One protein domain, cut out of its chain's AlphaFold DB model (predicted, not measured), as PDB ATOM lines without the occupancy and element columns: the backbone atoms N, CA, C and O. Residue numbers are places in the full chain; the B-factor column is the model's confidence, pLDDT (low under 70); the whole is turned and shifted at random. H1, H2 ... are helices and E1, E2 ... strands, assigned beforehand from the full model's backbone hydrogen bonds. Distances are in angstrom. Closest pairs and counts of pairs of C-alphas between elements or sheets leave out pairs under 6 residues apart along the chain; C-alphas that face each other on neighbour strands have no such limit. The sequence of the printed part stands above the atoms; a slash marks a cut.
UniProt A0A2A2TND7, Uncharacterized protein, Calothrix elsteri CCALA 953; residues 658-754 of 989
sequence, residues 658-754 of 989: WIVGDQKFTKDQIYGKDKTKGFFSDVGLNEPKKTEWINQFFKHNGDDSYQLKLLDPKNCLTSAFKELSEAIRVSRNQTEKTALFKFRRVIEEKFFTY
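This is residues 658 to 754 of the 989 residues of an uncharacterized protein of Calothrix elsteri CCALA 953 (UniProt A0A2A2TND7). A long helical hairpin, H3 and H4, with the shorter helix H2 slanting beside it, makes a loose up-and-down bundle, and a small three-stranded sheet sits at the end of the bundle where H2 ends and H3 begins. The short helix H1 lies at the edge of this sheet, and a long stretch with no named element, residues 672 to 686, leads from it to H2. The printed part has 97 residues, with four named helices and three named strands in the order E1, H1, H2, E2, E3, H3, H4, and the class is mostly helix. The sheet runs E1, E3, E2, all antiparallel. The whole is compact, with a radius of gyration of the C-alphas of 13.1 A and spans of 37 by 35 by 22 A.

Find C-alpha 664 at (231.396, 201.755, 153.818), where strand E1 begins; it covers residues 664 to 666, and H1 follows at residues 667 to 671. H2 begins at C-alpha 687, at (225.318, 205.912, 133.162), and covers residues 687 to 697, 15.7 A long. Strand E2 is residues 698 to 700, and E3 is residues 705 to 708, 10.4 A long. Read on to H3, residues 716 to 730, 20.7 A long, and H4, residues 734 to 750, 24.2 A long, which ends at C-alpha 750, at (241.532, 203.204, 145.322).

Begin with the bundle of H2, H3 and H4, which is up and down, each helix running against the one before it. H3 and H4 form a helical hairpin and touch at a shallow tilt of 28 degrees, opposite ways; H4 touches with residues 737 to 744 alone, and the closest C-alphas, of Ile 728 and Lys 737, are 5.5 A apart. H2 touches H3 at a steep tilt of 41 degrees, opposite ways; H3 touches with residues 717 to 720 alone, and the closest C-alphas, of Gln 696 and Ala 720, are 6.1 A apart. H2 and H4 are near each other. In the four helices every O i to N i+4 pair is within hydrogen-bond range. In the sheet, look for N 665 and O 706, 2.8 A apart, between E1 and E3, and N 699 and O 707, 2.8 A apart, across the hairpin of E2 and E3. H1 and H2 each only graze the sheet. E1, H1, H2 and E2 make a split strand-helix-strand unit, two strands of one sheet that are not neighbours, joined through helices and with E3 between them in the sheet, and its crossover is right-handed.

The C-alphas of Asp 703 and Arg 732 are the two farthest apart, at 37.7 A. The printed part has no cut, and the link from H1 to H2 is long, with 15 residues. Mean pLDDT of the printed part is 76.7; look for values under 70 at residues 660 to 662, 673 to 677 and 710 to 716.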
ATOM      1  N   TRP A 658     243.136 193.201 147.569       78.19
ATOM      2  CA  TRP A 658     242.060 194.167 147.748       78.19
ATOM      3  C   TRP A 658     242.102 194.783 149.151       78.19
ATOM      4  O   TRP A 658     242.630 194.194 150.103       78.19
ATOM      5  N   ILE A 659     241.533 195.978 149.283       76.25
ATOM      6  CA  ILE A 659     241.255 196.582 150.592       76.25
ATOM      7  C   ILE A 659     240.283 195.691 151.380       76.25
ATOM      8  O   ILE A 659     239.370 195.103 150.801       76.25
ATOM      9  N   VAL A 660     240.471 195.594 152.702       68.94
ATOM     10  CA  VAL A 660     239.531 194.883 153.588       68.94
ATOM     11  C   VAL A 660     238.197 195.635 153.608       68.94
ATOM     12  O   VAL A 660     238.126 196.801 153.989       68.94
ATOM     13  N   GLY A 661     237.141 194.980 153.133       59.44
ATOM     14  CA  GLY A 661     235.889 195.607 152.701       59.44
ATOM     15  C   GLY A 661     234.841 195.911 153.774       59.44
ATOM     16  O   GLY A 661     233.667 196.027 153.438       59.44
ATOM     17  N   ASP A 662     235.227 196.108 155.033       64.69
ATOM     18  CA  ASP A 662     234.280 196.626 156.035       64.69
ATOM     19  C   ASP A 662     234.055 198.137 155.869       64.69
ATOM     20  O   ASP A 662     233.112 198.717 156.416       64.69
ATOM     21  N   GLN A 663     234.898 198.786 155.061       76.38
ATOM     22  CA  GLN A 663     234.777 200.197 154.744       76.38
ATOM     23  C   GLN A 663     233.513 200.466 153.911       76.38
ATOM     24  O   GLN A 663     233.396 200.043 152.760       76.38
ATOM     25  N   LYS A 664     232.570 201.205 154.504       84.19
ATOM     26  CA  LYS A 664     231.396 201.755 153.818       84.19
ATOM     27  C   LYS A 664     231.759 203.053 153.095       84.19
ATOM     28  O   LYS A 664     232.412 203.923 153.667       84.19
ATOM     29  N   PHE A 665     231.277 203.195 151.867       86.25
ATOM     30  CA  PHE A 665     231.387 204.396 151.043       86.25
ATOM     31  C   PHE A 665     229.998 204.974 150.804       86.25
ATOM     32  O   PHE A 665     229.068 204.237 150.496       86.25
ATOM     33  N   THR A 666     229.831 206.284 150.920       86.50
ATOM     34  CA  THR A 666     228.552 206.923 150.598       86.50
ATOM     35  C   THR A 666     228.333 206.965 149.084       86.50
ATOM     36  O   THR A 666     229.283 206.971 148.294       86.50
ATOM     37  N   LYS A 667     227.074 207.061 148.655       83.12
ATOM     38  CA  LYS A 667     226.716 207.320 147.251       83.12
ATOM     39  C   LYS A 667     227.441 208.536 146.667       83.12
ATOM     40  O   LYS A 667     227.923 208.474 145.539       83.12
ATOM     41  N   ASP A 668     227.594 209.599 147.456       82.06
ATOM     42  CA  ASP A 668     228.332 210.804 147.061       82.06
ATOM     43  C   ASP A 668     229.821 210.515 146.811       82.06
ATOM     44  O   ASP A 668     230.403 211.082 145.892       82.06
ATOM     45  N   GLN A 669     230.446 209.615 147.576       84.69
ATOM     46  CA  GLN A 669     231.840 209.215 147.357       84.69
ATOM     47  C   GLN A 669     232.010 208.368 146.090       84.69
ATOM     48  O   GLN A 669     233.020 208.501 145.405       84.69
ATOM     49  N   ILE A 670     231.031 207.528 145.744       85.62
ATOM     50  CA  ILE A 670     231.086 206.677 144.545       85.62
ATOM     51  C   ILE A 670     230.765 207.485 143.274       85.62
ATOM     52  O   ILE A 670     231.533 207.455 142.309       85.62
ATOM     53  N   TYR A 671     229.659 208.236 143.279       79.19
ATOM     54  CA  TYR A 671     229.105 208.906 142.094       79.19
ATOM     55  C   TYR A 671     229.423 210.409 142.016       79.19
ATOM     56  O   TYR A 671     229.598 210.936 140.917       79.19
ATOM     57  N   GLY A 672     229.561 211.089 143.160       71.19
ATOM     58  CA  GLY A 672     229.715 212.545 143.259       71.19
ATOM     59  C   GLY A 672     228.379 213.289 143.154       71.19
ATOM     60  O   GLY A 672     227.612 213.046 142.230       71.19
ATOM     61  N   LYS A 673     228.115 214.243 144.062       57.28
ATOM     62  CA  LYS A 673     226.914 215.107 144.010       57.28
ATOM     63  C   LYS A 673     226.859 216.009 142.765       57.28
ATOM     64  O   LYS A 673     225.785 216.189 142.210       57.28
ATOM     65  N   ASP A 674     228.022 216.472 142.288       55.12
ATOM     66  CA  ASP A 674     228.160 217.457 141.194       55.12
ATOM     67  C   ASP A 674     229.092 217.000 140.051       55.12
ATOM     68  O   ASP A 674     229.764 217.818 139.428       55.12
ATOM     69  N   LYS A 675     229.218 215.688 139.792       53.28
ATOM     70  CA  LYS A 675     230.130 215.121 138.761       53.28
ATOM     71  C   LYS A 675     231.610 215.557 138.852       53.28
ATOM     72  O   LYS A 675     232.356 215.338 137.907       53.28
ATOM     73  N   THR A 676     232.057 216.122 139.975       53.94
ATOM     74  CA  THR A 676     233.421 216.675 140.128       53.94
ATOM     75  C   THR A 676     234.196 216.132 141.334       53.94
ATOM     76  O   THR A 676     235.340 216.523 141.547       53.94
ATOM     77  N   LYS A 677     233.589 215.266 142.167       63.97
ATOM     78  CA  LYS A 677     234.185 214.813 143.447       63.97
ATOM     79  C   LYS A 677     234.000 213.326 143.790       63.97
ATOM     80  O   LYS A 677     234.472 212.894 144.839       63.97
ATOM     81  N   GLY A 678     233.301 212.552 142.959       78.00
ATOM     82  CA  GLY A 678     233.103 211.112 143.186       78.00
ATOM     83  C   GLY A 678     234.248 210.292 142.593       78.00
ATOM     84  O   GLY A 678     234.864 210.728 141.627       78.00
ATOM     85  N   PHE A 679     234.518 209.089 143.107       84.56
ATOM     86  CA  PHE A 679     235.599 208.234 142.595       84.56
ATOM     87  C   PHE A 679     235.492 207.999 141.087       84.56
ATOM     88  O   PHE A 679     236.500 208.024 140.387       84.56
ATOM     89  N   PHE A 680     234.271 207.815 140.581       86.31
ATOM     90  CA  PHE A 680     234.021 207.554 139.166       86.31
ATOM     91  C   PHE A 680     233.456 208.768 138.423       86.31
ATOM     92  O   PHE A 680     232.914 208.601 137.330       86.31
ATOM     93  N   SER A 681     233.521 209.983 138.978       81.56
ATOM     94  CA  SER A 681     232.886 211.153 138.353       81.56
ATOM     95  C   SER A 681     233.471 211.489 136.979       81.56
ATOM     96  O   SER A 681     232.717 211.770 136.051       81.56
ATOM     97  N   ASP A 682     234.784 211.315 136.823       77.56
ATOM     98  CA  ASP A 682     235.540 211.675 135.612       77.56
ATOM     99  C   ASP A 682     235.595 210.535 134.574       77.56
ATOM    100  O   ASP A 682     236.281 210.614 133.543       77.56
ATOM    101  N   VAL A 683     234.880 209.439 134.847       82.69
ATOM    102  CA  VAL A 683     234.754 208.299 133.943       82.69
ATOM    103  C   VAL A 683     233.644 208.577 132.932       82.69
ATOM    104  O   VAL A 683     232.461 208.537 133.266       82.69
ATOM    105  N   GLY A 684     234.032 208.798 131.673       82.31
ATOM    106  CA  GLY A 684     233.136 209.089 130.544       82.31
ATOM    107  C   GLY A 684     232.340 207.893 130.002       82.31
ATOM    108  O   GLY A 684     232.101 207.822 128.800       82.31
ATOM    109  N   LEU A 685     231.978 206.930 130.854       82.44
ATOM    110  CA  LEU A 685     231.056 205.846 130.499       82.44
ATOM    111  C   LEU A 685     229.613 206.359 130.577       82.44
ATOM    112  O   LEU A 685     229.298 207.198 131.420       82.44
ATOM    113  N   ASN A 686     228.722 205.838 129.729       83.06
ATOM    114  CA  ASN A 686     227.295 206.127 129.867       83.06
ATOM    115  C   ASN A 686     226.762 205.561 131.199       83.06
ATOM    116  O   ASN A 686     227.216 204.518 131.671       83.06
ATOM    117  N   GLU A 687     225.790 206.244 131.806       81.75
ATOM    118  CA  GLU A 687     225.318 205.912 133.162       81.75
ATOM    119  C   GLU A 687     224.853 204.452 133.345       81.75
ATOM    120  O   GLU A 687     225.200 203.861 134.373       81.75
ATOM    121  N   PRO A 688     224.171 203.804 132.373       84.62
ATOM    122  CA  PRO A 688     223.810 202.392 132.502       84.62
ATOM    123  C   PRO A 688     225.027 201.463 132.626       84.62
ATOM    124  O   PRO A 688     225.099 200.691 133.578       84.62
ATOM    125  N   LYS A 689     226.027 201.577 131.733       83.75
ATOM    126  CA  LYS A 689     227.230 200.722 131.789       83.75
ATOM    127  C   LYS A 689     228.122 201.079 132.971       83.75
ATOM    128  O   LYS A 689     228.743 200.210 133.570       83.75
ATOM    129  N   LYS A 690     228.205 202.363 133.323       86.00
ATOM    130  CA  LYS A 690     228.952 202.820 134.500       86.00
ATOM    131  C   LYS A 690     228.389 202.198 135.778       86.00
ATOM    132  O   LYS A 690     229.149 201.694 136.596       86.00
ATOM    133  N   THR A 691     227.064 202.194 135.919       87.06
ATOM    134  CA  THR A 691     226.368 201.583 137.059       87.06
ATOM    135  C   THR A 691     226.535 200.067 137.076       87.06
ATOM    136  O   THR A 691     226.778 199.498 138.137       87.06
ATOM    137  N   GLU A 692     226.472 199.415 135.914       89.06
ATOM    138  CA  GLU A 692     226.750 197.983 135.774       89.06
ATOM    139  C   GLU A 692     228.145 197.630 136.307       89.06
ATOM    140  O   GLU A 692     228.261 196.790 137.200       89.06
ATOM    141  N   TRP A 693     229.187 198.334 135.854       90.19
ATOM    142  CA  TRP A 693     230.549 198.117 136.343       90.19
ATOM    143  C   TRP A 693     230.687 198.399 137.842       90.19
ATOM    144  O   TRP A 693     231.304 197.608 138.547       90.19
ATOM    145  N   ILE A 694     230.082 199.470 138.368       89.19
ATOM    146  CA  ILE A 694     230.086 199.741 139.817       89.19
ATOM    147  C   ILE A 694     229.468 198.564 140.583       89.19
ATOM    148  O   ILE A 694     230.069 198.077 141.537       89.19
ATOM    149  N   ASN A 695     228.325 198.045 140.136       88.38
ATOM    150  CA  ASN A 695     227.641 196.925 140.784       88.38
ATOM    151  C   ASN A 695     228.405 195.598 140.685       88.38
ATOM    152  O   ASN A 695     228.168 194.693 141.491       88.38
ATOM    153  N   GLN A 696     229.329 195.446 139.733       87.94
ATOM    154  CA  GLN A 696     230.211 194.281 139.697       87.94
ATOM    155  C   GLN A 696     231.209 194.285 140.866       87.94
ATOM    156  O   GLN A 696     231.385 193.241 141.497       87.94
ATOM    157  N   PHE A 697     231.775 195.444 141.223       86.56
ATOM    158  CA  PHE A 697     232.781 195.570 142.293       86.56
ATOM    159  C   PHE A 697     232.185 195.880 143.676       86.56
ATOM    160  O   PHE A 697     232.708 195.419 144.693       86.56
ATOM    161  N   PHE A 698     231.077 196.618 143.730       87.94
ATOM    162  CA  PHE A 698     230.463 197.098 144.968       87.94
ATOM    163  C   PHE A 698     229.099 196.452 145.216       87.94
ATOM    164  O   PHE A 698     228.327 196.191 144.295       87.94
ATOM    165  N   LYS A 699     228.791 196.205 146.488       87.25
ATOM    166  CA  LYS A 699     227.459 195.853 146.975       87.25
ATOM    167  C   LYS A 699     226.800 197.111 147.535       87.25
ATOM    168  O   LYS A 699     227.377 197.774 148.393       87.25
ATOM    169  N   HIS A 700     225.595 197.418 147.064       86.12
ATOM    170  CA  HIS A 700     224.750 198.442 147.671       86.12
ATOM    171  C   HIS A 700     224.059 197.871 148.916       86.12
ATOM    172  O   HIS A 700     223.450 196.803 148.851       86.12
ATOM    173  N   ASN A 701     224.149 198.577 150.042       81.44
ATOM    174  CA  ASN A 701     223.672 198.101 151.345       81.44
ATOM    175  C   ASN A 701     222.259 198.580 151.710       81.44
ATOM    176  O   ASN A 701     221.759 198.242 152.779       81.44
ATOM    177  N   GLY A 702     221.600 199.343 150.832       76.69
ATOM    178  CA  GLY A 702     220.238 199.846 151.051       76.69
ATOM    179  C   GLY A 702     220.153 201.129 151.888       76.69
ATOM    180  O   GLY A 702     219.143 201.816 151.814       76.69
ATOM    181  N   ASP A 703     221.216 201.497 152.605       78.56
ATOM    182  CA  ASP A 703     221.378 202.728 153.397       78.56
ATOM    183  C   ASP A 703     222.100 203.852 152.613       78.56
ATOM    184  O   ASP A 703     222.836 204.644 153.198       78.56
ATOM    185  N   ASP A 704     221.957 203.889 151.278       79.69
ATOM    186  CA  ASP A 704     222.746 204.732 150.352       79.69
ATOM    187  C   ASP A 704     224.280 204.573 150.515       79.69
ATOM    188  O   ASP A 704     225.074 205.408 150.057       79.69
ATOM    189  N   SER A 705     224.717 203.469 151.139       84.38
ATOM    190  CA  SER A 705     226.120 203.081 151.245       84.38
ATOM    191  C   SER A 705     226.473 201.911 150.328       84.38
ATOM    192  O   SER A 705     225.664 201.037 150.005       84.38
ATOM    193  N   TYR A 706     227.731 201.909 149.911       86.12
ATOM    194  CA  TYR A 706     228.370 200.908 149.079       86.12
ATOM    195  C   TYR A 706     229.502 200.270 149.874       86.12
ATOM    196  O   TYR A 706     230.244 200.957 150.574       86.12
ATOM    197  N   GLN A 707     229.668 198.964 149.744       85.94
ATOM    198  CA  GLN A 707     230.821 198.235 150.270       85.94
ATOM    199  C   GLN A 707     231.485 197.450 149.152       85.94
ATOM    200  O   GLN A 707     230.814 196.953 148.247       85.94
ATOM    201  N   LEU A 708     232.810 197.334 149.209       84.00
ATOM    202  CA  LEU A 708     233.532 196.434 148.316       84.00
ATOM    203  C   LEU A 708     233.135 194.990 148.656       84.00
ATOM    204  O   LEU A 708     233.050 194.631 149.829       84.00
ATOM    205  N   LYS A 709     232.864 194.153 147.651       82.19
ATOM    206  CA  LYS A 709     232.445 192.762 147.894       82.19
ATOM    207  C   LYS A 709     233.566 191.964 148.593       82.19
ATOM    208  O   LYS A 709     234.655 191.841 148.049       82.19
ATOM    209  N   LEU A 710     233.298 191.411 149.780       64.69
ATOM    210  CA  LEU A 710     234.233 190.619 150.597       64.69
ATOM    211  C   LEU A 710     233.954 189.105 150.479       64.69
ATOM    212  O   LEU A 710     232.814 188.708 150.671       64.69
ATOM    213  N   LEU A 711     235.001 188.307 150.205       50.59
ATOM    214  CA  LEU A 711     235.235 186.889 150.594       50.59
ATOM    215  C   LEU A 711     234.029 185.916 150.470       50.59
ATOM    216  O   LEU A 711     233.128 185.946 151.298       50.59
ATOM    217  N   ASP A 712     233.920 185.035 149.463       53.72
ATOM    218  CA  ASP A 712     234.763 183.847 149.179       53.72
ATOM    219  C   ASP A 712     234.439 183.249 147.773       53.72
ATOM    220  O   ASP A 712     233.303 183.417 147.315       53.72
ATOM    221  N   PRO A 713     235.335 182.522 147.061       47.44
ATOM    222  CA  PRO A 713     236.798 182.488 147.116       47.44
ATOM    223  C   PRO A 713     237.383 183.198 145.898       47.44
ATOM    224  O   PRO A 713     237.124 182.758 144.784       47.44
ATOM    225  N   LYS A 714     238.193 184.253 146.082       50.69
ATOM    226  CA  LYS A 714     239.080 184.880 145.067       50.69
ATOM    227  C   LYS A 714     238.489 185.221 143.681       50.69
ATOM    228  O   LYS A 714     239.181 185.864 142.909       50.69
ATOM    229  N   ASN A 715     237.246 184.883 143.356       58.28
ATOM    230  CA  ASN A 715     236.758 184.759 141.991       58.28
ATOM    231  C   ASN A 715     235.841 185.913 141.634       58.28
ATOM    232  O   ASN A 715     235.929 186.383 140.524       58.28
ATOM    233  N   CYS A 716     234.993 186.434 142.522       68.50
ATOM    234  CA  CYS A 716     234.037 187.466 142.102       68.50
ATOM    235  C   CYS A 716     234.725 188.785 141.704       68.50
ATOM    236  O   CYS A 716     234.525 189.258 140.588       68.50
ATOM    237  N   LEU A 717     235.590 189.342 142.559       75.56
ATOM    238  CA  LEU A 717     236.338 190.561 142.239       75.56
ATOM    239  C   LEU A 717     237.416 190.317 141.177       75.56
ATOM    240  O   LEU A 717     237.596 191.148 140.295       75.56
ATOM    241  N   THR A 718     238.104 189.175 141.215       72.25
ATOM    242  CA  THR A 718     239.118 188.830 140.203       72.25
ATOM    243  C   THR A 718     238.487 188.555 138.840       72.25
ATOM    244  O   THR A 718     239.036 188.982 137.829       72.25
ATOM    245  N   SER A 719     237.317 187.912 138.784       76.19
ATOM    246  CA  SER A 719     236.538 187.724 137.555       76.19
ATOM    247  C   SER A 719     235.993 189.046 137.053       76.19
ATOM    248  O   SER A 719     236.221 189.342 135.891       76.19
ATOM    249  N   ALA A 720     235.405 189.895 137.904       80.94
ATOM    250  CA  ALA A 720     234.988 191.243 137.502       80.94
ATOM    251  C   ALA A 720     236.173 192.049 136.937       80.94
ATOM    252  O   ALA A 720     236.071 192.729 135.916       80.94
ATOM    253  N   PHE A 721     237.351 191.919 137.550       79.44
ATOM    254  CA  PHE A 721     238.574 192.559 137.077       79.44
ATOM    255  C   PHE A 721     239.093 191.979 135.748       79.44
ATOM    256  O   PHE A 721     239.593 192.711 134.883       79.44
ATOM    257  N   LYS A 722     238.950 190.666 135.550       77.62
ATOM    258  CA  LYS A 722     239.271 189.965 134.301       77.62
ATOM    259  C   LYS A 722     238.297 190.343 133.185       77.62
ATOM    260  O   LYS A 722     238.742 190.639 132.082       77.62
ATOM    261  N   GLU A 723     237.004 190.405 133.479       82.19
ATOM    262  CA  GLU A 723     235.945 190.852 132.574       82.19
ATOM    263  C   GLU A 723     236.164 192.305 132.150       82.19
ATOM    264  O   GLU A 723     236.102 192.607 130.961       82.19
ATOM    265  N   LEU A 724     236.530 193.192 133.080       77.31
ATOM    266  CA  LEU A 724     236.893 194.575 132.763       77.31
ATOM    267  C   LEU A 724     238.121 194.649 131.846       77.31
ATOM    268  O   LEU A 724     238.146 195.418 130.885       77.31
ATOM    269  N   SER A 725     239.142 193.830 132.118       74.62
ATOM    270  CA  SER A 725     240.337 193.736 131.268       74.62
ATOM    271  C   SER A 725     239.997 193.255 129.856       74.62
ATOM    272  O   SER A 725     240.522 193.791 128.879       74.62
ATOM    273  N   GLU A 726     239.102 192.278 129.744       77.06
ATOM    274  CA  GLU A 726     238.644 191.744 128.467       77.06
ATOM    275  C   GLU A 726     237.790 192.761 127.704       77.06
ATOM    276  O   GLU A 726     238.040 192.996 126.525       77.06
ATOM    277  N   ALA A 727     236.872 193.454 128.381       74.06
ATOM    278  CA  ALA A 727     236.064 194.525 127.802       74.06
ATOM    279  C   ALA A 727     236.935 195.644 127.205       74.06
ATOM    280  O   ALA A 727     236.680 196.116 126.096       74.06
ATOM    281  N   ILE A 728     238.017 196.026 127.893       70.88
ATOM    282  CA  ILE A 728     239.019 196.972 127.377       70.88
ATOM    283  C   ILE A 728     239.715 196.422 126.123       70.88
ATOM    284  O   ILE A 728     239.955 197.170 125.168       70.88
ATOM    285  N   ARG A 729     240.066 195.130 126.126       70.50
ATOM    286  CA  ARG A 729     240.771 194.465 125.021       70.50
ATOM    287  C   ARG A 729     239.919 194.421 123.755       70.50
ATOM    288  O   ARG A 729     240.433 194.735 122.682       70.50
ATOM    289  N   VAL A 730     238.641 194.064 123.882       77.56
ATOM    290  CA  VAL A 730     237.723 193.865 122.745       77.56
ATOM    291  C   VAL A 730     237.026 195.145 122.278       77.56
ATOM    292  O   VAL A 730     236.482 195.171 121.172       77.56
ATOM    293  N   SER A 731     237.041 196.219 123.078       76.56
ATOM    294  CA  SER A 731     236.407 197.487 122.703       76.56
ATOM    295  C   SER A 731     237.072 198.115 121.472       76.56
ATOM    296  O   SER A 731     238.268 198.422 121.461       76.56
ATOM    297  N   ARG A 732     236.262 198.332 120.427       78.31
ATOM    298  CA  ARG A 732     236.658 198.992 119.169       78.31
ATOM    299  C   ARG A 732     236.408 200.504 119.180       78.31
ATOM    300  O   ARG A 732     236.912 201.209 118.313       78.31
ATOM    301  N   ASN A 733     235.636 201.007 120.145       83.00
ATOM    302  CA  ASN A 733     235.354 202.431 120.302       83.00
ATOM    303  C   ASN A 733     236.424 203.066 121.202       83.00
ATOM    304  O   ASN A 733     236.508 202.754 122.387       83.00
ATOM    305  N   GLN A 734     237.232 203.975 120.650       75.25
ATOM    306  CA  GLN A 734     238.352 204.587 121.372       75.25
ATOM    307  C   GLN A 734     237.908 205.392 122.606       75.25
ATOM    308  O   GLN A 734     238.598 205.379 123.628       75.25
ATOM    309  N   THR A 735     236.751 206.054 122.544       76.25
ATOM    310  CA  THR A 735     236.182 206.821 123.662       76.25
ATOM    311  C   THR A 735     235.749 205.891 124.791       76.25
ATOM    312  O   THR A 735     236.112 206.103 125.946       76.25
ATOM    313  N   GLU A 736     235.035 204.816 124.454       79.25
ATOM    314  CA  GLU A 736     234.610 203.798 125.420       79.25
ATOM    315  C   GLU A 736     235.811 203.075 126.033       79.25
ATOM    316  O   GLU A 736     235.899 202.947 127.250       79.25
ATOM    317  N   LYS A 737     236.782 202.676 125.208       77.06
ATOM    318  CA  LYS A 737     238.028 202.051 125.651       77.06
ATOM    319  C   LYS A 737     238.783 202.945 126.634       77.06
ATOM    320  O   LYS A 737     239.195 202.477 127.691       77.06
ATOM    321  N   THR A 738     238.908 204.238 126.329       76.38
ATOM    322  CA  THR A 738     239.524 205.229 127.228       76.38
ATOM    323  C   THR A 738     238.751 205.349 128.543       76.38
ATOM    324  O   THR A 738     239.356 205.411 129.612       76.38
ATOM    325  N   ALA A 739     237.418 205.340 128.492       76.38
ATOM    326  CA  ALA A 739     236.577 205.411 129.681       76.38
ATOM    327  C   ALA A 739     236.664 204.136 130.547       76.38
ATOM    328  O   ALA A 739     236.775 204.244 131.766       76.38
ATOM    329  N   LEU A 740     236.713 202.943 129.945       75.12
ATOM    330  CA  LEU A 740     236.952 201.675 130.649       75.12
ATOM    331  C   LEU A 740     238.354 201.626 131.277       75.12
ATOM    332  O   LEU A 740     238.501 201.188 132.417       75.12
ATOM    333  N   PHE A 741     239.380 202.134 130.583       76.62
ATOM    334  CA  PHE A 741     240.721 202.297 131.155       76.62
ATOM    335  C   PHE A 741     240.714 203.231 132.368       76.62
ATOM    336  O   PHE A 741     241.308 202.896 133.391       76.62
ATOM    337  N   LYS A 742     240.015 204.370 132.289       78.44
ATOM    338  CA  LYS A 742     239.838 205.277 133.435       78.44
ATOM    339  C   LYS A 742     239.104 204.593 134.589       78.44
ATOM    340  O   LYS A 742     239.538 204.721 135.727       78.44
ATOM    341  N   PHE A 743     238.044 203.832 134.310       81.88
ATOM    342  CA  PHE A 743     237.313 203.079 135.333       81.88
ATOM    343  C   PHE A 743     238.226 202.082 136.055       81.88
ATOM    344  O   PHE A 743     238.310 202.082 137.282       81.88
ATOM    345  N   ARG A 744     238.966 201.274 135.287       79.56
ATOM    346  CA  ARG A 744     239.950 200.328 135.820       79.56
ATOM    347  C   ARG A 744     241.006 201.027 136.671       79.56
ATOM    348  O   ARG A 744     241.322 200.541 137.751       79.56
ATOM    349  N   ARG A 745     241.509 202.171 136.206       75.06
ATOM    350  CA  ARG A 745     242.502 202.972 136.925       75.06
ATOM    351  C   ARG A 745     241.978 203.431 138.285       75.06
ATOM    352  O   ARG A 745     242.685 203.276 139.269       75.06
ATOM    353  N   VAL A 746     240.731 203.900 138.373       75.31
ATOM    354  CA  VAL A 746     240.112 204.264 139.662       75.31
ATOM    355  C   VAL A 746     240.060 203.060 140.611       75.31
ATOM    356  O   VAL A 746     240.373 203.201 141.792       75.31
ATOM    357  N   ILE A 747     239.719 201.868 140.107       78.94
ATOM    358  CA  ILE A 747     239.715 200.631 140.906       78.94
ATOM    359  C   ILE A 747     241.127 200.282 141.412       78.94
ATOM    360  O   ILE A 747     241.304 200.045 142.609       78.94
ATOM    361  N   GLU A 748     242.127 200.297 140.524       72.12
ATOM    362  CA  GLU A 748     243.544 200.034 140.835       72.12
ATOM    363  C   GLU A 748     244.176 201.101 141.746       72.12
ATOM    364  O   GLU A 748     245.087 200.795 142.500       72.12
ATOM    365  N   GLU A 749     243.709 202.347 141.730       71.25
ATOM    366  CA  GLU A 749     244.233 203.397 142.613       71.25
ATOM    367  C   GLU A 749     243.605 203.353 144.009       71.25
ATOM    368  O   GLU A 749     244.261 203.647 145.014       71.25
ATOM    369  N   LYS A 750     242.307 203.038 144.089       74.88
ATOM    370  CA  LYS A 750     241.532 203.204 145.322       74.88
ATOM    371  C   LYS A 750     241.349 201.920 146.110       74.88
ATOM    372  O   LYS A 750     241.292 202.025 147.330       74.88
ATOM    373  N   PHE A 751     241.257 200.756 145.461       77.88
ATOM    374  CA  PHE A 751     240.741 199.527 146.090       77.88
ATOM    375  C   PHE A 751     241.592 198.281 145.872       77.88
ATOM    376  O   PHE A 751     241.392 197.285 146.569       77.88
ATOM    377  N   PHE A 752     242.534 198.330 144.938       74.56
ATOM    378  CA  PHE A 752     243.336 197.190 144.531       74.56
ATOM    379  C   PHE A 752     244.818 197.562 144.521       74.56
ATOM    380  O   PHE A 752     245.171 198.686 144.202       74.56
ATOM    381  N   THR A 753     245.714 196.642 144.859       70.94
ATOM    382  CA  THR A 753     247.150 196.855 144.662       70.94
ATOM    383  C   THR A 753     247.838 195.558 144.266       70.94
ATOM    384  O   THR A 753     247.467 194.480 144.727       70.94
ATOM    385  N   TYR A 754     248.839 195.651 143.397       74.44
ATOM    386  CA  TYR A 754     249.737 194.527 143.141       74.44
ATOM    387  C   TYR A 754     250.829 194.525 144.191       74.44
ATOM    388  O   TYR A 754     251.269 195.585 144.623       74.44
TER     389      TYR A 754